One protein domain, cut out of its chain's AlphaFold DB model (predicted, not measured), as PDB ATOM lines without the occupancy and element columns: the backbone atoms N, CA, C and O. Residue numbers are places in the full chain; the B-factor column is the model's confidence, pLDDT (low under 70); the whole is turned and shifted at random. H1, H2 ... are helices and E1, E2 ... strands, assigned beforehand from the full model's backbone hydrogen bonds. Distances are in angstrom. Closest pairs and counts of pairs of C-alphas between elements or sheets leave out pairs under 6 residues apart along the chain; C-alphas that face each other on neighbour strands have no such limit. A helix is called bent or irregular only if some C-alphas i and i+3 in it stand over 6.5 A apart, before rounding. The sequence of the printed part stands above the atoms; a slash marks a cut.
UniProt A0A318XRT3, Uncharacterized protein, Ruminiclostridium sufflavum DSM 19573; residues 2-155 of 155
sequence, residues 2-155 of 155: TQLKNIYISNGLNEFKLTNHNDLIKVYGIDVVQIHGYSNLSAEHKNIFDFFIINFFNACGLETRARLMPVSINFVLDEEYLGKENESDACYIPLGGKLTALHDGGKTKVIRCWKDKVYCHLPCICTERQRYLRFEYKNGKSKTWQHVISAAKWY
ATOM      1  N   THR A   2     -12.078   8.249  47.223       80.44
ATOM      2  CA  THR A   2     -11.069   7.473  46.469       80.44
ATOM      3  C   THR A   2     -11.543   6.068  46.077       80.44
ATOM      4  O   THR A   2     -11.350   5.658  44.942       80.44
ATOM      5  N   GLN A   3     -12.261   5.371  46.963       88.25
ATOM      6  CA  GLN A   3     -12.758   4.019  46.687       88.25
ATOM      7  C   GLN A   3     -13.749   3.959  45.512       88.25
ATOM      8  O   GLN A   3     -13.586   3.122  44.634       88.25
ATOM      9  N   LEU A   4     -14.728   4.870  45.440       92.38
ATOM     10  CA  LEU A   4     -15.684   4.896  44.325       92.38
ATOM     11  C   LEU A   4     -14.983   5.206  42.997       92.38
ATOM     12  O   LEU A   4     -15.252   4.554  41.995       92.38
ATOM     13  N   LYS A   5     -14.043   6.159  42.991       93.94
ATOM     14  CA  LYS A   5     -13.240   6.459  41.796       93.94
ATOM     15  C   LYS A   5     -12.454   5.233  41.322       93.94
ATOM     16  O   LYS A   5     -12.436   4.963  40.127       93.94
ATOM     17  N   ASN A   6     -11.877   4.468  42.247       95.19
ATOM     18  CA  ASN A   6     -11.164   3.235  41.916       95.19
ATOM     19  C   ASN A   6     -12.095   2.181  41.301       95.19
ATOM     20  O   ASN A   6     -11.692   1.539  40.340       95.19
ATOM     21  N   ILE A   7     -13.337   2.048  41.790       96.06
ATOM     22  CA  ILE A   7     -14.343   1.141  41.205       96.06
ATOM     23  C   ILE A   7     -14.675   1.548  39.760       96.06
ATOM     24  O   ILE A   7     -14.777   0.692  38.887       96.06
ATOM     25  N   TYR A   8     -14.823   2.845  39.477       97.00
ATOM     26  CA  TYR A   8     -15.022   3.324  38.103       97.00
ATOM     27  C   TYR A   8     -13.834   2.958  37.201       97.00
ATOM     28  O   TYR A   8     -14.022   2.342  36.154       97.00
ATOM     29  N   ILE A   9     -12.611   3.284  37.629       96.88
ATOM     30  CA  ILE A   9     -11.384   3.031  36.857       96.88
ATOM     31  C   ILE A   9     -11.174   1.528  36.627       96.88
ATOM     32  O   ILE A   9     -10.885   1.122  35.503       96.88
ATOM     33  N   SER A  10     -11.392   0.679  37.639       97.00
ATOM     34  CA  SER A  10     -11.255  -0.780  37.502       97.00
ATOM     35  C   SER A  10     -12.265  -1.392  36.531       97.00
ATOM     36  O   SER A  10     -12.047  -2.491  36.034       97.00
ATOM     37  N   ASN A  11     -13.369  -0.690  36.260       96.50
ATOM     38  CA  ASN A  11     -14.376  -1.079  35.277       96.50
ATOM     39  C   ASN A  11     -14.205  -0.363  33.922       96.50
ATOM     40  O   ASN A  11     -15.090  -0.452  33.077       96.50
ATOM     41  N   GLY A  12     -13.080   0.329  33.697       96.31
ATOM     42  CA  GLY A  12     -12.769   1.012  32.435       96.31
ATOM     43  C   GLY A  12     -13.450   2.373  32.252       96.31
ATOM     44  O   GLY A  12     -13.384   2.955  31.173       96.31
ATOM     45  N   LEU A  13     -14.086   2.915  33.293       96.75
ATOM     46  CA  LEU A  13     -14.874   4.149  33.235       96.75
ATOM     47  C   LEU A  13     -14.049   5.363  33.702       96.75
ATOM     48  O   LEU A  13     -14.362   6.003  34.709       96.75
ATOM     49  N   ASN A  14     -12.984   5.683  32.964       94.38
ATOM     50  CA  ASN A  14     -11.997   6.708  33.342       94.38
ATOM     51  C   ASN A  14     -12.567   8.135  33.429       94.38
ATOM     52  O   ASN A  14     -12.063   8.957  34.189       94.38
ATOM     53  N   GLU A  15     -13.642   8.425  32.692       95.00
ATOM     54  CA  GLU A  15     -14.342   9.717  32.745       95.00
ATOM     55  C   GLU A  15     -15.403   9.794  33.852       95.00
ATOM     56  O   GLU A  15     -16.144  10.772  33.947       95.00
ATOM     57  N   PHE A  16     -15.519   8.752  34.680       95.75
ATOM     58  CA  PHE A  16     -16.530   8.648  35.730       95.75
ATOM     59  C   PHE A  16     -17.975   8.774  35.215       95.75
ATOM     60  O   PHE A  16     -18.861   9.269  35.921       95.75
ATOM     61  N   LYS A  17     -18.236   8.319  33.986       97.00
ATOM     62  CA  LYS A  17     -19.567   8.272  33.369       97.00
ATOM     63  C   LYS A  17     -20.021   6.832  33.201       97.00
ATOM     64  O   LYS A  17     -19.231   5.974  32.838       97.00
ATOM     65  N   LEU A  18     -21.294   6.591  33.482       97.88
ATOM     66  CA  LEU A  18     -21.967   5.338  33.158       97.88
ATOM     67  C   LEU A  18     -22.443   5.400  31.706       97.88
ATOM     68  O   LEU A  18     -22.831   6.467  31.234       97.88
ATOM     69  N   THR A  19     -22.455   4.270  31.017       96.81
ATOM     70  CA  THR A  19     -22.877   4.174  29.611       96.81
ATOM     71  C   THR A  19     -24.032   3.200  29.419       96.81
ATOM     72  O   THR A  19     -24.801   3.335  28.472       96.81
ATOM     73  N   ASN A  20     -24.178   2.231  30.323       97.50
ATOM     74  CA  ASN A  20     -25.164   1.162  30.224       97.50
ATOM     75  C   ASN A  20     -25.520   0.595  31.617       97.50
ATOM     76  O   ASN A  20     -24.922   0.960  32.630       97.50
ATOM     77  N   HIS A  21     -26.495  -0.317  31.681       97.88
ATOM     78  CA  HIS A  21     -26.945  -0.916  32.949       97.88
ATOM     79  C   HIS A  21     -25.901  -1.808  33.619       97.88
ATOM     80  O   HIS A  21     -25.855  -1.877  34.843       97.88
ATOM     81  N   ASN A  22     -25.030  -2.462  32.853       97.88
ATOM     82  CA  ASN A  22     -23.950  -3.263  33.425       97.88
ATOM     83  C   ASN A  22     -22.979  -2.383  34.229       97.88
ATOM     84  O   ASN A  22     -22.461  -2.825  35.252       97.88
ATOM     85  N   ASP A  23     -22.800  -1.118  33.846       98.06
ATOM     86  CA  ASP A  23     -22.026  -0.161  34.640       98.06
ATOM     87  C   ASP A  23     -22.716   0.149  35.982       98.06
ATOM     88  O   ASP A  23     -22.048   0.225  37.013       98.06
ATOM     89  N   LEU A  24     -24.053   0.276  36.011       97.50
ATOM     90  CA  LEU A  24     -24.818   0.441  37.260       97.50
ATOM     91  C   LEU A  24     -24.657  -0.767  38.191       97.50
ATOM     92  O   LEU A  24     -24.456  -0.590  39.394       97.50
ATOM     93  N   ILE A  25     -24.688  -1.981  37.638       97.69
ATOM     94  CA  ILE A  25     -24.480  -3.220  38.396       97.69
ATOM     95  C   ILE A  25     -23.055  -3.257  38.958       97.69
ATOM     96  O   ILE A  25     -22.864  -3.435  40.157       97.69
ATOM     97  N   LYS A  26     -22.043  -3.042  38.115       97.31
ATOM     98  CA  LYS A  26     -20.630  -3.137  38.506       97.31
ATOM     99  C   LYS A  26     -20.204  -2.079  39.517       97.31
ATOM    100  O   LYS A  26     -19.382  -2.362  40.385       97.31
ATOM    101  N   VAL A  27     -20.726  -0.860  39.388       96.88
ATOM    102  CA  VAL A  27     -20.306   0.268  40.226       96.88
ATOM    103  C   VAL A  27     -21.158   0.391  41.487       96.88
ATOM    104  O   VAL A  27     -20.621   0.697  42.551       96.88
ATOM    105  N   TYR A  28     -22.467   0.161  41.383       95.56
ATOM    106  CA  TYR A  28     -23.422   0.437  42.459       95.56
ATOM    107  C   TYR A  28     -24.223  -0.789  42.912       95.56
ATOM    108  O   TYR A  28     -24.998  -0.678  43.859       95.56
ATOM    109  N   GLY A  29     -24.067  -1.946  42.262       96.38
ATOM    110  CA  GLY A  29     -24.869  -3.138  42.552       96.38
ATOM    111  C   GLY A  29     -26.343  -2.979  42.174       96.38
ATOM    112  O   GLY A  29     -27.194  -3.662  42.736       96.38
ATOM    113  N   ILE A  30     -26.663  -2.048  41.269       97.50
ATOM    114  CA  ILE A  30     -28.040  -1.738  40.882       97.50
ATOM    115  C   ILE A  30     -28.371  -2.477  39.593       97.50
ATOM    116  O   ILE A  30     -27.903  -2.097  38.521       97.50
ATOM    117  N   ASP A  31     -29.225  -3.489  39.703       97.94
ATOM    118  CA  ASP A  31     -29.856  -4.130  38.555       97.94
ATOM    119  C   ASP A  31     -31.196  -3.445  38.240       97.94
ATOM    120  O   ASP A  31     -32.138  -3.474  39.038       97.94
ATOM    121  N   VAL A  32     -31.268  -2.807  37.070       97.62
ATOM    122  CA  VAL A  32     -32.424  -2.014  36.627       97.62
ATOM    123  C   VAL A  32     -33.693  -2.863  36.563       97.62
ATOM    124  O   VAL A  32     -34.757  -2.387  36.961       97.62
ATOM    125  N   VAL A  33     -33.589  -4.133  36.155       97.81
ATOM    126  CA  VAL A  33     -34.772  -4.996  36.002       97.81
ATOM    127  C   VAL A  33     -35.372  -5.422  37.343       97.81
ATOM    128  O   VAL A  33     -36.534  -5.826  37.395       97.81
ATOM    129  N   GLN A  34     -34.603  -5.293  38.429       98.12
ATOM    130  CA  GLN A  34     -35.032  -5.593  39.796       98.12
ATOM    131  C   GLN A  34     -35.645  -4.378  40.507       98.12
ATOM    132  O   GLN A  34     -36.168  -4.506  41.617       98.12
ATOM    133  N   ILE A  35     -35.611  -3.185  39.897       98.50
ATOM    134  CA  ILE A  35     -36.236  -1.992  40.476       98.50
ATOM    135  C   ILE A  35     -37.752  -2.199  40.522       98.50
ATOM    136  O   ILE A  35     -38.394  -2.522  39.520       98.50
ATOM    137  N   HIS A  36     -38.350  -1.978  41.697       98.12
ATOM    138  CA  HIS A  36     -39.775  -2.221  41.896       98.12
ATOM    139  C   HIS A  36     -40.628  -1.442  40.885       98.12
ATOM    140  O   HIS A  36     -40.482  -0.230  40.734       98.12
ATOM    141  N   GLY A  37     -41.541  -2.141  40.212       97.75
ATOM    142  CA  GLY A  37     -42.425  -1.564  39.198       97.75
ATOM    143  C   GLY A  37     -41.867  -1.581  37.770       97.75
ATOM    144  O   GLY A  37     -42.668  -1.500  36.842       97.75
ATOM    145  N   TYR A  38     -40.564  -1.817  37.559       98.44
ATOM    146  CA  TYR A  38     -39.980  -1.925  36.211       98.44
ATOM    147  C   TYR A  38     -40.672  -2.994  35.359       98.44
ATOM    148  O   TYR A  38     -41.055  -2.749  34.216       98.44
ATOM    149  N   SER A  39     -40.912  -4.174  35.938       97.75
ATOM    150  CA  SER A  39     -41.601  -5.280  35.264       97.75
ATOM    151  C   SER A  39     -43.011  -4.917  34.791       97.75
ATOM    152  O   SER A  39     -43.478  -5.496  33.814       97.75
ATOM    153  N   ASN A  40     -43.665  -3.957  35.456       97.81
ATOM    154  CA  ASN A  40     -45.035  -3.531  35.174       97.81
ATOM    155  C   ASN A  40     -45.111  -2.450  34.088       97.81
ATOM    156  O   ASN A  40     -46.212  -2.066  33.708       97.81
ATOM    157  N   LEU A  41     -43.978  -1.925  33.618       98.12
ATOM    158  CA  LEU A  41     -43.940  -0.945  32.538       98.12
ATOM    159  C   LEU A  41     -44.167  -1.617  31.176       98.12
ATOM    160  O   LEU A  41     -43.688  -2.730  30.932       98.12
ATOM    161  N   SER A  42     -44.820  -0.895  30.262       97.50
ATOM    162  CA  SER A  42     -44.844  -1.253  28.840       97.50
ATOM    163  C   SER A  42     -43.438  -1.161  28.232       97.50
ATOM    164  O   SER A  42     -42.550  -0.508  28.786       97.50
ATOM    165  N   ALA A  43     -43.227  -1.784  27.071       97.81
ATOM    166  CA  ALA A  43     -41.937  -1.743  26.372       97.81
ATOM    167  C   ALA A  43     -41.460  -0.305  26.079       97.81
ATOM    168  O   ALA A  43     -40.289   0.011  26.277       97.81
ATOM    169  N   GLU A  44     -42.376   0.584  25.682       96.88
ATOM    170  CA  GLU A  44     -42.089   2.004  25.445       96.88
ATOM    171  C   GLU A  44     -41.565   2.704  26.709       96.88
ATOM    172  O   GLU A  44     -40.523   3.360  26.687       96.88
ATOM    173  N   HIS A  45     -42.249   2.518  27.839       98.19
ATOM    174  CA  HIS A  45     -41.856   3.131  29.102       98.19
ATOM    175  C   HIS A  45     -40.559   2.545  29.671       98.19
ATOM    176  O   HIS A  45     -39.780   3.288  30.273       98.19
ATOM    177  N   LYS A  46     -40.299   1.246  29.462       98.44
ATOM    178  CA  LYS A  46     -39.006   0.621  29.791       98.44
ATOM    179  C   LYS A  46     -37.882   1.289  29.017       98.44
ATOM    180  O   LYS A  46     -36.939   1.761  29.635       98.44
ATOM    181  N   ASN A  47     -38.049   1.450  27.705       97.88
ATOM    182  CA  ASN A  47     -37.056   2.104  26.858       97.88
ATOM    183  C   ASN A  47     -36.732   3.528  27.345       97.88
ATOM    184  O   ASN A  47     -35.566   3.888  27.476       97.88
ATOM    185  N   ILE A  48     -37.746   4.330  27.695       98.31
ATOM    186  CA  ILE A  48     -37.521   5.666  28.275       98.31
ATOM    187  C   ILE A  48     -36.727   5.570  29.584       98.31
ATOM    188  O   ILE A  48     -35.758   6.311  29.771       98.31
ATOM    189  N   PHE A  49     -37.133   4.673  30.484       98.50
ATOM    190  CA  PHE A  49     -36.501   4.524  31.790       98.50
ATOM    191  C   PHE A  49     -35.048   4.041  31.694       98.50
ATOM    192  O   PHE A  49     -34.190   4.545  32.418       98.50
ATOM    193  N   ASP A  50     -34.765   3.127  30.770       98.25
ATOM    194  CA  ASP A  50     -33.453   2.514  30.585       98.25
ATOM    195  C   ASP A  50     -32.381   3.550  30.229       98.25
ATOM    196  O   ASP A  50     -31.263   3.475  30.742       98.25
ATOM    197  N   PHE A  51     -32.730   4.552  29.417       98.25
ATOM    198  CA  PHE A  51     -31.848   5.684  29.126       98.25
ATOM    199  C   PHE A  51     -31.887   6.754  30.220       98.25
ATOM    200  O   PHE A  51     -30.846   7.311  30.581       98.25
ATOM    201  N   PHE A  52     -33.072   7.033  30.775       98.56
ATOM    202  CA  PHE A  52     -33.234   7.996  31.864       98.56
ATOM    203  C   PHE A  52     -32.334   7.661  33.054       98.56
ATOM    204  O   PHE A  52     -31.645   8.547  33.540       98.56
ATOM    205  N   ILE A  53     -32.300   6.407  33.519       98.50
ATOM    206  CA  ILE A  53     -31.577   6.056  34.748       98.50
ATOM    207  C   ILE A  53     -30.070   6.309  34.615       98.50
ATOM    208  O   ILE A  53     -29.437   6.795  35.552       98.50
ATOM    209  N   ILE A  54     -29.503   6.078  33.428       98.50
ATOM    210  CA  ILE A  54     -28.097   6.371  33.134       98.50
ATOM    211  C   ILE A  54     -27.851   7.881  33.120       98.50
ATOM    212  O   ILE A  54     -26.932   8.360  33.788       98.50
ATOM    213  N   ASN A  55     -28.698   8.644  32.425       98.38
ATOM    214  CA  ASN A  55     -28.587  10.103  32.363       98.38
ATOM    215  C   ASN A  55     -28.780  10.756  33.731       98.38
ATOM    216  O   ASN A  55     -28.038  11.668  34.090       98.38
ATOM    217  N   PHE A  56     -29.721  10.255  34.522       98.25
ATOM    218  CA  PHE A  56     -30.022  10.734  35.861       98.25
ATOM    219  C   PHE A  56     -28.841  10.530  36.814       98.25
ATOM    220  O   PHE A  56     -28.419  11.470  37.491       98.25
ATOM    221  N   PHE A  57     -28.240   9.332  36.821       97.88
ATOM    222  CA  PHE A  57     -27.003   9.112  37.567       97.88
ATOM    223  C   PHE A  57     -25.902  10.039  37.053       97.88
ATOM    224  O   PHE A  57     -25.276  10.727  37.855       97.88
ATOM    225  N   ASN A  58     -25.697  10.122  35.736       97.81
ATOM    226  CA  ASN A  58     -24.644  10.946  35.144       97.81
ATOM    227  C   ASN A  58     -24.797  12.453  35.426       97.81
ATOM    228  O   ASN A  58     -23.786  13.137  35.579       97.81
ATOM    229  N   ALA A  59     -26.025  12.951  35.574       96.75
ATOM    230  CA  ALA A  59     -26.315  14.330  35.966       96.75
ATOM    231  C   ALA A  59     -25.973  14.626  37.438       96.75
ATOM    232  O   ALA A  59     -25.772  15.780  37.813       96.75
ATOM    233  N   CYS A  60     -25.874  13.600  38.285       94.31
ATOM    234  CA  CYS A  60     -25.472  13.751  39.680       94.31
ATOM    235  C   CYS A  60     -23.943  13.771  39.827       94.31
ATOM    236  O   CYS A  60     -23.225  13.048  39.133       94.31
ATOM    237  N   GLY A  61     -23.430  14.523  40.805       93.75
ATOM    238  CA  GLY A  61     -22.035  14.407  41.240       93.75
ATOM    239  C   GLY A  61     -21.749  13.053  41.907       93.75
ATOM    240  O   GLY A  61     -22.646  12.438  42.487       93.75
ATOM    241  N   LEU A  62     -20.492  12.593  41.865       93.38
ATOM    242  CA  LEU A  62     -20.094  11.263  42.363       93.38
ATOM    243  C   LEU A  62     -20.484  11.003  43.823       93.38
ATOM    244  O   LEU A  62     -20.892   9.896  44.163       93.38
ATOM    245  N   GLU A  63     -20.384  12.015  44.682       91.06
ATOM    246  CA  GLU A  63     -20.775  11.889  46.087       91.06
ATOM    247  C   GLU A  63     -22.280  11.624  46.241       91.06
ATOM    248  O   GLU A  63     -22.688  10.777  47.033       91.06
ATOM    249  N   THR A  64     -23.105  12.305  45.444       92.69
ATOM    250  CA  THR A  64     -24.554  12.090  45.429       92.69
ATOM    251  C   THR A  64     -24.897  10.710  44.886       92.69
ATOM    252  O   THR A  64     -25.707  10.015  45.495       92.69
ATOM    253  N   ARG A  65     -24.241  10.265  43.802       94.56
ATOM    254  CA  ARG A  65     -24.455   8.916  43.245       94.56
ATOM    255  C   ARG A  65     -24.165   7.816  44.265       94.56
ATOM    256  O   ARG A  65     -24.924   6.862  44.347       94.56
ATOM    257  N   ALA A  66     -23.126   7.978  45.088       92.69
ATOM    258  CA  ALA A  66     -22.757   7.011  46.127       92.69
ATOM    259  C   ALA A  66     -23.861   6.768  47.173       92.69
ATOM    260  O   ALA A  66     -23.861   5.743  47.848       92.69
ATOM    261  N   ARG A  67     -24.782   7.724  47.336       94.06
ATOM    262  CA  ARG A  67     -25.899   7.655  48.287       94.06
ATOM    263  C   ARG A  67     -27.241   7.374  47.615       94.06
ATOM    264  O   ARG A  67     -28.262   7.341  48.308       94.06
ATOM    265  N   LEU A  68     -27.248   7.239  46.291       95.94
ATOM    266  CA  LEU A  68     -28.454   7.114  45.495       95.94
ATOM    267  C   LEU A  68     -28.891   5.654  45.447       95.94
ATOM    268  O   LEU A  68     -28.186   4.800  44.923       95.94
ATOM    269  N   MET A  69     -30.083   5.378  45.965       97.12
ATOM    270  CA  MET A  69     -30.723   4.070  45.851       97.12
ATOM    271  C   MET A  69     -32.065   4.201  45.131       97.12
ATOM    272  O   MET A  69     -33.002   4.757  45.716       97.12
ATOM    273  N   PRO A  70     -32.198   3.680  43.900       98.19
ATOM    274  CA  PRO A  70     -33.493   3.501  43.259       98.19
ATOM    275  C   PRO A  70     -34.450   2.717  44.159       98.19
ATOM    276  O   PRO A  70     -34.059   1.738  44.792       98.19
ATOM    277  N   VAL A  71     -35.703   3.159  44.235       98.00
ATOM    278  CA  VAL A  71     -36.751   2.495  45.022       98.00
ATOM    279  C   VAL A  71     -37.801   1.900  44.101       98.00
ATOM    280  O   VAL A  71     -38.117   0.720  44.221       98.00
ATOM    281  N   SER A  72     -38.347   2.702  43.189       98.12
ATOM    282  CA  SER A  72     -39.369   2.225  42.260       98.12
ATOM    283  C   SER A  72     -39.485   3.094  41.019       98.12
ATOM    284  O   SER A  72     -39.243   4.297  41.086       98.12
ATOM    285  N   ILE A  73     -39.961   2.506  39.928       98.50
ATOM    286  CA  ILE A  73     -40.403   3.208  38.724       98.50
ATOM    287  C   ILE A  73     -41.816   2.744  38.375       98.50
ATOM    288  O   ILE A  73     -42.080   1.549  38.301       98.50
ATOM    289  N   ASN A  74     -42.740   3.682  38.180       98.38
ATOM    290  CA  ASN A  74     -44.108   3.370  37.768       98.38
ATOM    291  C   ASN A  74     -44.570   4.372  36.714       98.38
ATOM    292  O   ASN A  74     -44.334   5.568  36.872       98.38
ATOM    293  N   PHE A  75     -45.281   3.909  35.689       98.44
ATOM    294  CA  PHE A  75     -46.142   4.798  34.918       98.44
ATOM    295  C   PHE A  75     -47.397   5.058  35.751       98.44
ATOM    296  O   PHE A  75     -48.020   4.112  36.232       98.44
ATOM    297  N   VAL A  76     -47.725   6.320  36.009       98.06
ATOM    298  CA  VAL A  76     -48.778   6.696  36.958       98.06
ATOM    299  C   VAL A  76     -49.832   7.577  36.309       98.06
ATOM    300  O   VAL A  76     -49.534   8.315  35.378       98.06
ATOM    301  N   LEU A  77     -51.054   7.498  36.826       98.19
ATOM    302  CA  LEU A  77     -52.068   8.540  36.751       98.19
ATOM    303  C   LEU A  77     -52.063   9.281  38.089       98.19
ATOM    304  O   LEU A  77     -52.322   8.670  39.130       98.19
ATOM    305  N   ASP A  78     -51.756  10.567  38.039       97.38
ATOM    306  CA  ASP A  78     -51.817  11.490  39.165       97.38
ATOM    307  C   ASP A  78     -53.066  12.350  39.008       97.38
ATOM    308  O   ASP A  78     -53.235  13.022  37.988       97.38
ATOM    309  N   GLU A  79     -53.979  12.235  39.964       97.88
ATOM    310  CA  GLU A  79     -55.221  12.996  40.008       97.88
ATOM    311  C   GLU A  79     -55.139  13.988  41.166       97.88
ATOM    312  O   GLU A  79     -55.039  13.566  42.321       97.88
ATOM    313  N   GLU A  80     -55.220  15.282  40.869       97.25
ATOM    314  CA  GLU A  80     -55.266  16.347  41.867       97.25
ATOM    315  C   GLU A  80     -56.680  16.927  41.936       97.25
ATOM    316  O   GLU A  80     -57.266  17.319  40.926       97.25
ATOM    317  N   TYR A  81     -57.261  16.911  43.133       96.69
ATOM    318  CA  TYR A  81     -58.608  17.399  43.399       96.69
ATOM    319  C   TYR A  81     -58.526  18.864  43.789       96.69
ATOM    320  O   TYR A  81     -57.881  19.205  44.781       96.69
ATOM    321  N   LEU A  82     -59.189  19.716  43.019       96.69
ATOM    322  CA  LEU A  82     -59.075  21.161  43.110       96.69
ATOM    323  C   LEU A  82     -60.397  21.785  43.554       96.69
ATOM    324  O   LEU A  82     -61.480  21.392  43.112       96.69
ATOM    325  N   GLY A  83     -60.300  22.795  44.410       95.56
ATOM    326  CA  GLY A  83     -61.429  23.606  44.853       95.56
ATOM    327  C   GLY A  83     -61.058  25.075  44.951       95.56
ATOM    328  O   GLY A  83     -59.998  25.493  44.484       95.56
ATOM    329  N   LYS A  84     -61.942  25.851  45.569       95.81
ATOM    330  CA  LYS A  84     -61.732  27.265  45.880       95.81
ATOM    331  C   LYS A  84     -62.231  27.545  47.287       95.81
ATOM    332  O   LYS A  84     -63.190  26.914  47.725       95.81
ATOM    333  N   GLU A  85     -61.588  28.486  47.965       91.62
ATOM    334  CA  GLU A  85     -62.054  28.966  49.265       91.62
ATOM    335  C   GLU A  85     -63.263  29.893  49.080       91.62
ATOM    336  O   GLU A  85     -64.285  29.702  49.735       91.62
ATOM    337  N   ASN A  86     -63.198  30.801  48.099       92.12
ATOM    338  CA  ASN A  86     -64.325  31.612  47.645       92.12
ATOM    339  C   ASN A  86     -64.586  31.393  46.150       92.12
ATOM    340  O   ASN A  86     -63.660  31.283  45.347       92.12
ATOM    341  N   GLU A  87     -65.851  31.396  45.725       86.62
ATOM    342  CA  GLU A  87     -66.213  31.173  44.312       86.62
ATOM    343  C   GLU A  87     -65.568  32.192  43.353       86.62
ATOM    344  O   GLU A  87     -65.204  31.845  42.223       86.62
ATOM    345  N   SER A  88     -65.375  33.427  43.832       91.06
ATOM    346  CA  SER A  88     -64.746  34.532  43.104       91.06
ATOM    347  C   SER A  88     -63.230  34.409  42.952       91.06
ATOM    348  O   SER A  88     -62.646  35.182  42.192       91.06
ATOM    349  N   ASP A  89     -62.576  33.480  43.657       91.00
ATOM    350  CA  ASP A  89     -61.121  33.351  43.608       91.00
ATOM    351  C   ASP A  89     -60.662  32.936  42.206       91.00
ATOM    352  O   ASP A  89     -61.240  32.053  41.565       91.00
ATOM    353  N   ALA A  90     -59.601  33.572  41.711       90.00
ATOM    354  CA  ALA A  90     -59.052  33.272  40.389       90.00
ATOM    355  C   ALA A  90     -58.263  31.951  40.361       90.00
ATOM    356  O   ALA A  90     -58.170  31.312  39.313       90.00
ATOM    357  N   CYS A  91     -57.708  31.539  41.504       89.12
ATOM    358  CA  CYS A  91     -56.856  30.361  41.619       89.12
ATOM    359  C   CYS A  91     -57.605  29.189  42.246       89.12
ATOM    360  O   CYS A  91     -58.406  29.363  43.163       89.12
ATOM    361  N   TYR A  92     -57.288  27.989  41.775       93.06
ATOM    362  CA  TYR A  92     -57.684  26.756  42.436       93.06
ATOM    363  C   TYR A  92     -56.651  26.362  43.487       93.06
ATOM    364  O   TYR A  92     -55.459  26.637  43.332       93.06
ATOM    365  N   ILE A  93     -57.116  25.691  44.535       94.12
ATOM    366  CA  ILE A  93     -56.265  25.128  45.579       94.12
ATOM    367  C   ILE A  93     -56.401  23.603  45.627       94.12
ATOM    368  O   ILE A  93     -57.516  23.080  45.509       94.12
ATOM    369  N   PRO A  94     -55.286  22.877  45.812       95.25
ATOM    370  CA  PRO A  94     -55.320  21.436  45.978       95.25
ATOM    371  C   PRO A  94     -55.960  21.033  47.306       95.25
ATOM    372  O   PRO A  94     -55.505  21.400  48.387       95.25
ATOM    373  N   LEU A  95     -57.005  20.215  47.217       96.19
ATOM    374  CA  LEU A  95     -57.742  19.652  48.350       96.19
ATOM    375  C   LEU A  95     -57.220  18.263  48.735       96.19
ATOM    376  O   LEU A  95     -57.445  17.762  49.840       96.19
ATOM    377  N   GLY A  96     -56.559  17.599  47.793       96.62
ATOM    378  CA  GLY A  96     -56.108  16.226  47.904       96.62
ATOM    379  C   GLY A  96     -55.795  15.634  46.542       96.62
ATOM    380  O   GLY A  96     -55.850  16.310  45.521       96.62
ATOM    381  N   GLY A  97     -55.522  14.338  46.523       96.81
ATOM    382  CA  GLY A  97     -55.278  13.648  45.273       96.81
ATOM    383  C   GLY A  97     -55.074  12.154  45.423       96.81
ATOM    384  O   GLY A  97     -55.046  11.590  46.527       96.81
ATOM    385  N   LYS A  98     -54.930  11.503  44.275       97.94
ATOM    386  CA  LYS A  98     -54.774  10.062  44.149       97.94
ATOM    387  C   LYS A  98     -53.730   9.742  43.095       97.94
ATOM    388  O   LYS A  98     -53.858  10.108  41.935       97.94
ATOM    389  N   LEU A  99     -52.746   8.955  43.507       97.81
ATOM    390  CA  LEU A  99     -51.696   8.454  42.644       97.81
ATOM    391  C   LEU A  99     -51.922   6.966  42.375       97.81
ATOM    392  O   LEU A  99     -51.912   6.145  43.300       97.81
ATOM    393  N   THR A 100     -52.103   6.612  41.107       98.38
ATOM    394  CA  THR A 100     -52.406   5.247  40.664       98.38
ATOM    395  C   THR A 100     -51.352   4.768  39.675       98.38
ATOM    396  O   THR A 100     -51.170   5.383  38.634       98.38
ATOM    397  N   ALA A 101     -50.679   3.653  39.958       98.00
ATOM    398  CA  ALA A 101     -49.838   2.966  38.985       98.00
ATOM    399  C   ALA A 101     -50.701   2.343  37.882       98.00
ATOM    400  O   ALA A 101     -51.692   1.665  38.169       98.00
ATOM    401  N   LEU A 102     -50.293   2.553  36.637       97.88
ATOM    402  CA  LEU A 102     -50.861   1.972  35.431       97.88
ATOM    403  C   LEU A 102     -49.887   0.903  34.932       97.88
ATOM    404  O   LEU A 102     -48.786   1.221  34.484       97.88
ATOM    405  N   HIS A 103     -50.262  -0.363  35.067       96.31
ATOM    406  CA  HIS A 103     -49.431  -1.479  34.636       96.31
ATOM    407  C   HIS A 103     -49.712  -1.821  33.174       96.31
ATOM    408  O   HIS A 103     -50.815  -1.606  32.660       96.31
ATOM    409  N   ASP A 104     -48.724  -2.432  32.532       94.50
ATOM    410  CA  ASP A 104     -48.892  -3.051  31.229       94.50
ATOM    411  C   ASP A 104     -50.026  -4.092  31.262       94.50
ATOM    412  O   ASP A 104     -50.250  -4.781  32.265       94.50
ATOM    413  N   GLY A 105     -50.811  -4.148  30.188       90.50
ATOM    414  CA  GLY A 105     -52.032  -4.961  30.136       90.50
ATOM    415  C   GLY A 105     -53.231  -4.399  30.920       90.50
ATOM    416  O   GLY A 105     -54.203  -5.117  31.144       90.50
ATOM    417  N   GLY A 106     -53.190  -3.131  31.349       91.06
ATOM    418  CA  GLY A 106     -54.364  -2.390  31.836       91.06
ATOM    419  C   GLY A 106     -54.718  -2.585  33.314       91.06
ATOM    420  O   GLY A 106     -55.676  -1.981  33.800       91.06
ATOM    421  N   LYS A 107     -53.948  -3.385  34.063       94.62
ATOM    422  CA  LYS A 107     -54.101  -3.484  35.525       94.62
ATOM    423  C   LYS A 107     -53.676  -2.174  36.188       94.62
ATOM    424  O   LYS A 107     -52.759  -1.504  35.726       94.62
ATOM    425  N   THR A 108     -54.305  -1.829  37.309       96.56
ATOM    426  CA  THR A 108     -53.957  -0.620  38.065       96.56
ATOM    427  C   THR A 108     -53.761  -0.915  39.545       96.56
ATOM    428  O   THR A 108     -54.297  -1.889  40.079       96.56
ATOM    429  N   LYS A 109     -52.966  -0.080  40.218       96.88
ATOM    430  CA  LYS A 109     -52.732  -0.165  41.665       96.88
ATOM    431  C   LYS A 109     -52.655   1.229  42.266       96.88
ATOM    432  O   LYS A 109     -51.821   2.032  41.866       96.88
ATOM    433  N   VAL A 110     -53.480   1.512  43.270       97.38
ATOM    434  CA  VAL A 110     -53.368   2.770  44.024       97.38
ATOM    435  C   VAL A 110     -52.066   2.749  44.826       97.38
ATOM    436  O   VAL A 110     -51.849   1.848  45.634       97.38
ATOM    437  N   ILE A 111     -51.193   3.727  44.582       94.69
ATOM    438  CA  ILE A 111     -49.939   3.911  45.323       94.69
ATOM    439  C   ILE A 111     -50.219   4.698  46.601       94.69
ATOM    440  O   ILE A 111     -49.749   4.334  47.678       94.69
ATOM    441  N   ARG A 112     -50.966   5.798  46.477       94.38
ATOM    442  CA  ARG A 112     -51.243   6.717  47.580       94.38
ATOM    443  C   ARG A 112     -52.499   7.526  47.295       94.38
ATOM    444  O   ARG A 112     -52.704   7.975  46.173       94.38
ATOM    445  N   CYS A 113     -53.256   7.798  48.348       96.19
ATOM    446  CA  CYS A 113     -54.175   8.927  48.397       96.19
ATOM    447  C   CYS A 113     -53.634   9.951  49.393       96.19
ATOM    448  O   CYS A 113     -52.959   9.596  50.365       96.19
ATOM    449  N   TRP A 114     -53.917  11.220  49.162       94.69
ATOM    450  CA  TRP A 114     -53.590  12.281  50.097       94.69
ATOM    451  C   TRP A 114     -54.719  13.300  50.146       94.69
ATOM    452  O   TRP A 114     -55.549  13.381  49.244       94.69
ATOM    453  N   LYS A 115     -54.768  14.034  51.250       95.12
ATOM    454  CA  LYS A 115     -55.707  15.123  51.480       95.12
ATOM    455  C   LYS A 115     -54.935  16.273  52.090       95.12
ATOM    456  O   LYS A 115     -54.060  16.034  52.928       95.12
ATOM    457  N   ASP A 116     -55.251  17.481  51.657       94.56
ATOM    458  CA  ASP A 116     -54.770  18.674  52.325       94.56
ATOM    459  C   ASP A 116     -55.415  18.777  53.714       94.56
ATOM    460  O   ASP A 116     -56.576  18.422  53.900       94.56
ATOM    461  N   LYS A 117     -54.667  19.205  54.730       92.88
ATOM    462  CA  LYS A 117     -55.194  19.224  56.106       92.88
ATOM    463  C   LYS A 117     -56.099  20.417  56.377       92.88
ATOM    464  O   LYS A 117     -56.935  20.335  57.270       92.88
ATOM    465  N   VAL A 118     -55.899  21.505  55.645       93.44
ATOM    466  CA  VAL A 118     -56.613  22.765  55.820       93.44
ATOM    467  C   VAL A 118     -57.830  22.767  54.910       93.44
ATOM    468  O   VAL A 118     -58.941  22.967  55.381       93.44
ATOM    469  N   TYR A 119     -57.646  22.436  53.635       91.12
ATOM    470  CA  TYR A 119     -58.640  22.665  52.592       91.12
ATOM    471  C   TYR A 119     -59.498  21.446  52.240       91.12
ATOM    472  O   TYR A 119     -60.454  21.581  51.487       91.12
ATOM    473  N   CYS A 120     -59.246  20.254  52.799       86.56
ATOM    474  CA  CYS A 120     -60.010  19.049  52.423       86.56
ATOM    475  C   CYS A 120     -61.510  19.069  52.767       86.56
ATOM    476  O   CYS A 120     -62.220  18.135  52.392       86.56
ATOM    477  N   HIS A 121     -61.980  20.083  53.495       90.50
ATOM    478  CA  HIS A 121     -63.395  20.301  53.780       90.50
ATOM    479  C   HIS A 121     -64.132  21.024  52.640       90.50
ATOM    480  O   HIS A 121     -65.360  20.985  52.599       90.50
ATOM    481  N   LEU A 122     -63.404  21.680  51.731       93.75
ATOM    482  CA  LEU A 122     -63.990  22.394  50.601       93.75
ATOM    483  C   LEU A 122     -64.520  21.412  49.545       93.75
ATOM    484  O   LEU A 122     -63.982  20.308  49.391       93.75
ATOM    485  N   PRO A 123     -65.566  21.790  48.791       93.44
ATOM    486  CA  PRO A 123     -66.058  20.971  47.698       93.44
ATOM    487  C   PRO A 123     -65.035  20.914  46.558       93.44
ATOM    488  O   PRO A 123     -64.433  21.916  46.172       93.44
ATOM    489  N   CYS A 124     -64.878  19.724  45.982       94.38
ATOM    490  CA  CYS A 124     -64.105  19.544  44.761       94.38
ATOM    491  C   CYS A 124     -64.884  20.130  43.578       94.38
ATOM    492  O   CYS A 124     -66.006  19.705  43.306       94.38
ATOM    493  N   ILE A 125     -64.271  21.074  42.868       95.50
ATOM    494  CA  ILE A 125     -64.848  21.741  41.696       95.50
ATOM    495  C   ILE A 125     -64.344  21.079  40.413       95.50
ATOM    496  O   ILE A 125     -65.117  20.843  39.486       95.50
ATOM    497  N   CYS A 126     -63.056  20.744  40.357       93.69
ATOM    498  CA  CYS A 126     -62.468  20.055  39.215       93.69
ATOM    499  C   CYS A 126     -61.357  19.094  39.645       93.69
ATOM    500  O   CYS A 126     -60.840  19.158  40.759       93.69
ATOM    501  N   THR A 127     -61.009  18.179  38.741       96.81
ATOM    502  CA  THR A 127     -59.916  17.226  38.933       96.81
ATOM    503  C   THR A 127     -58.948  17.362  37.775       96.81
ATOM    504  O   THR A 127     -59.314  17.077  36.631       96.81
ATOM    505  N   GLU A 128     -57.713  17.744  38.071       96.75
ATOM    506  CA  GLU A 128     -56.629  17.699  37.099       96.75
ATOM    507  C   GLU A 128     -56.011  16.308  37.061       96.75
ATOM    508  O   GLU A 128     -55.940  15.599  38.067       96.75
ATOM    509  N   ARG A 129     -55.620  15.875  35.861       97.44
ATOM    510  CA  ARG A 129     -55.100  14.532  35.620       97.44
ATOM    511  C   ARG A 129     -53.856  14.595  34.767       97.44
ATOM    512  O   ARG A 129     -53.895  15.113  33.653       97.44
ATOM    513  N   GLN A 130     -52.794  13.954  35.234       96.31
ATOM    514  CA  GLN A 130     -51.563  13.822  34.472       96.31
ATOM    515  C   GLN A 130     -51.073  12.379  34.474       96.31
ATOM    516  O   GLN A 130     -51.224  11.651  35.454       96.31
ATOM    517  N   ARG A 131     -50.473  11.958  33.358       96.94
ATOM    518  CA  ARG A 131     -49.792  10.667  33.254       96.94
ATOM    519  C   ARG A 131     -48.310  10.863  33.012       96.94
ATOM    520  O   ARG A 131     -47.945  11.683  32.174       96.94
ATOM    521  N   TYR A 132     -47.480  10.123  33.735       97.50
ATOM    522  CA  TYR A 132     -46.029  10.243  33.635       97.50
ATOM    523  C   TYR A 132     -45.301   9.053  34.252       97.50
ATOM    524  O   TYR A 132     -45.893   8.240  34.963       97.50
ATOM    525  N   LEU A 133     -43.996   8.952  33.994       98.38
ATOM    526  CA  LEU A 133     -43.122   8.012  34.684       98.38
ATOM    527  C   LEU A 133     -42.642   8.628  35.998       98.38
ATOM    528  O   LEU A 133     -41.953   9.644  36.014       98.38
ATOM    529  N   ARG A 134     -42.998   8.008  37.119       98.25
ATOM    530  CA  ARG A 134     -42.590   8.425  38.458       98.25
ATOM    531  C   ARG A 134     -41.435   7.564  38.941       98.25
ATOM    532  O   ARG A 134     -41.636   6.396  39.280       98.25
ATOM    533  N   PHE A 135     -40.247   8.154  39.011       98.56
ATOM    534  CA  PHE A 135     -39.065   7.503  39.569       98.56
ATOM    535  C   PHE A 135     -38.879   7.902  41.032       98.56
ATOM    536  O   PHE A 135     -38.653   9.071  41.326       98.56
ATOM    537  N   GLU A 136     -38.956   6.951  41.959       98.25
ATOM    538  CA  GLU A 136     -38.685   7.175  43.380       98.25
ATOM    539  C   GLU A 136     -37.309   6.634  43.751       98.25
ATOM    540  O   GLU A 136     -36.941   5.520  43.370       98.25
ATOM    541  N   TYR A 137     -36.569   7.392  44.555       98.12
ATOM    542  CA  TYR A 137     -35.239   7.013  45.015       98.12
ATOM    543  C   TYR A 137     -34.953   7.580  46.406       98.12
ATOM    544  O   TYR A 137     -35.619   8.498  46.897       98.12
ATOM    545  N   LYS A 138     -33.950   7.010  47.066       97.56
ATOM    546  CA  LYS A 138     -33.351   7.560  48.278       97.56
ATOM    547  C   LYS A 138     -32.056   8.272  47.927       97.56
ATOM    548  O   LYS A 138     -31.290   7.779  47.105       97.56
ATOM    549  N   ASN A 139     -31.801   9.388  48.595       93.62
ATOM    550  CA  ASN A 139     -30.492  10.026  48.661       93.62
ATOM    551  C   ASN A 139     -30.087  10.082  50.137       93.62
ATOM    552  O   ASN A 139     -30.531  10.949  50.896       93.62
ATOM    553  N   GLY A 140     -29.328   9.078  50.575       91.31
ATOM    554  CA  GLY A 140     -29.053   8.858  51.992       91.31
ATOM    555  C   GLY A 140     -30.336   8.533  52.765       91.31
ATOM    556  O   GLY A 140     -30.980   7.516  52.513       91.31
ATOM    557  N   LYS A 141     -30.711   9.392  53.722       91.31
ATOM    558  CA  LYS A 141     -31.906   9.194  54.569       91.31
ATOM    559  C   LYS A 141     -33.193   9.748  53.953       91.31
ATOM    560  O   LYS A 141     -34.279   9.355  54.369       91.31
ATOM    561  N   SER A 142     -33.081  10.637  52.971       94.25
ATOM    562  CA  SER A 142     -34.233  11.292  52.356       94.25
ATOM    563  C   SER A 142     -34.782  10.442  51.220       94.25
ATOM    564  O   SER A 142     -34.026   9.993  50.359       94.25
ATOM    565  N   LYS A 143     -36.103  10.242  51.199       95.56
ATOM    566  CA  LYS A 143     -36.817   9.654  50.061       95.56
ATOM    567  C   LYS A 143     -37.436  10.782  49.241       95.56
ATOM    568  O   LYS A 143     -38.115  11.639  49.797       95.56
ATOM    569  N   THR A 144     -37.212  10.763  47.937       95.88
ATOM    570  CA  THR A 144     -37.782  11.733  47.000       95.88
ATOM    571  C   THR A 144     -38.148  11.042  45.685       95.88
ATOM    572  O   THR A 144     -38.049   9.815  45.566       95.88
ATOM    573  N   TRP A 145     -38.636  11.807  44.716       97.00
ATOM    574  CA  TRP A 145     -39.074  11.309  43.422       97.00
ATOM    575  C   TRP A 145     -38.783  12.314  42.304       97.00
ATOM    576  O   TRP A 145     -38.452  13.462  42.587       97.00
ATOM    577  N   GLN A 146     -38.859  11.863  41.053       97.75
ATOM    578  CA  GLN A 146     -38.791  12.691  39.848       97.75
ATOM    579  C   GLN A 146     -39.954  12.375  38.915       97.75
ATOM    580  O   GLN A 146     -40.373  11.216  38.787       97.75
ATOM    581  N   HIS A 147     -40.425  13.415  38.241       97.75
ATOM    582  CA  HIS A 147     -41.312  13.346  37.098       97.75
ATOM    583  C   HIS A 147     -40.481  13.135  35.829       97.75
ATOM    584  O   HIS A 147     -39.842  14.060  35.332       97.75
ATOM    585  N   VAL A 148     -40.477  11.922  35.277       98.00
ATOM    586  CA  VAL A 148     -39.701  11.582  34.078       98.00
ATOM    587  C   VAL A 148     -40.555  11.808  32.833       98.00
ATOM    588  O   VAL A 148     -41.534  11.097  32.604       98.00
ATOM    589  N   ILE A 149     -40.176  12.807  32.029       94.88
ATOM    590  CA  ILE A 149     -40.834  13.135  30.753       94.88
ATOM    591  C   ILE A 149     -40.181  12.351  29.613       94.88
ATOM    592  O   ILE A 149     -40.854  11.827  28.732       94.88
ATOM    593  N   SER A 150     -38.850  12.290  29.615       96.31
ATOM    594  CA  SER A 150     -38.062  11.563  28.625       96.31
ATOM    595  C   SER A 150     -36.720  11.139  29.216       96.31
ATOM    596  O   SER A 150     -36.368  11.516  30.335       96.31
ATOM    597  N   ALA A 151     -35.926  10.417  28.427       94.75
ATOM    598  CA  ALA A 151     -34.568  10.026  28.791       94.75
ATOM    599  C   ALA A 151     -33.670  11.201  29.230       94.75
ATOM    600  O   ALA A 151     -32.735  10.990  29.997       94.75
ATOM    601  N   ALA A 152     -33.921  12.418  28.735       95.88
ATOM    602  CA  ALA A 152     -33.088  13.600  28.973       95.88
ATOM    603  C   ALA A 152     -33.804  14.723  29.746       95.88
ATOM    604  O   ALA A 152     -33.194  15.757  30.009       95.88
ATOM    605  N   LYS A 153     -35.092  14.558  30.081       96.44
ATOM    606  CA  LYS A 153     -35.900  15.607  30.716       96.44
ATOM    607  C   LYS A 153     -36.717  15.054  31.878       96.44
ATOM    608  O   LYS A 153     -37.561  14.175  31.694       96.44
ATOM    609  N   TRP A 154     -36.488  15.622  33.055       97.06
ATOM    610  CA  TRP A 154     -37.181  15.303  34.300       97.06
ATOM    611  C   TRP A 154     -37.142  16.503  35.261       97.06
ATOM    612  O   TRP A 154     -36.351  17.424  35.039       97.06
ATOM    613  N   TYR A 155     -37.988  16.500  36.293       94.50
ATOM    614  CA  TYR A 155     -37.995  17.491  37.378       94.50
ATOM    615  C   TYR A 155     -38.493  16.896  38.702       94.50
ATOM    616  O   TYR A 155     -39.137  15.819  38.664       94.50
TER     617      TYR A 155
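This is residues 2 to 155 of the 155 residues of an uncharacterized protein of Ruminiclostridium sufflavum DSM 19573 (UniProt A0A318XRT3). One long, twisted sheet of five strands has its two longest strands, E1 and E4, bent partway along; at one end H3 packs across E4 and E5, and at the other end E1, E2, E3 and the first part of E4 run away from the helices. H2 and then H1 follow beyond H3, at the opposite end of the long axis from the link of E1 to E2. The printed part has 154 residues, with four named helices and then five named strands along the chain, the sheet order being E3, E2, E1, E4, E5, antiparallel throughout. The class is mixed, helices and strands. The whole is loose, with a radius of gyration of the C-alphas of 19.0 A, and elongated, spanning 63 by 35 by 23 A.

In the sheet, E1 is residues 68 to 83, 36.9 A long, from C-alpha 68 at (-28.454, 7.114, 45.495), and bends by 77 degrees at residue 75. E4, residues 126 to 139, is 34.8 A long and bends by 72 degrees at residue 132. E2 is residues 93 to 102, 25.9 A; E3 is residues 108 to 115, 20.8 A; E5 is residues 142 to 150, 24.0 A, ending with C-alpha 150 at (-38.062, 11.563, 28.625). H3, residues 43 to 59, is 24.4 A long. H1 is residues 2 to 10, beginning with C-alpha 2 at (-11.069, 7.473, 46.469); H2 is residues 21 to 28 and H4 is residues 62 to 65.

E1, E2 and E3 form a meander, each strand the antiparallel neighbour of the one before; with E4, neighbour of E1, they form a Greek key, four strands in a row with the first beside the fourth. Within hydrogen-bond range are N 78 and O 130 of E1 and E4, 2.9 A; N 79 and O 98 of E1 and E2, 2.9 A; N 99 and O 112 of E2 and E3, 2.8 A; and N 146 and O 135 of E5 and E4, 2.8 A. H3 on one face of the sheet gives two layers, a helix and a sheet; its height over the sheet is 7.7 A. It lies over E4 and E5, only just across the strands at 63 degrees to E5 on the local plane; the closest C-alphas of H3 and E5, Ile 48 and Ser 150, are 5.9 A apart. H2 only just touches H3, with 3 pairs of C-alphas within 8 A, through residues 50 to 54 of H3 alone; the closest C-alphas are His 21 and Ile 54, 7.4 A. H1 and H2, a helical hairpin, only just touch, with 3 such pairs; the closest C-alphas are Ile 7 and Val 27, 6.1 A. H4 is close to H3 but not clearly touching, the closest C-alphas being Phe 57 and Arg 65, 6.2 A. Every O i to N i+4 pair is within hydrogen-bond range in H1 and H2, and 11 of 13 in H3; H4 is too short for such a pair.

The C-alphas farthest apart, Ser 10 and Ser 88, are 64.3 A apart. The printed part has no cut, and the link from H2 to H3, residues 29 to 42, is long. Mean pLDDT of the printed part is 95.8, and no printed residue is under 70.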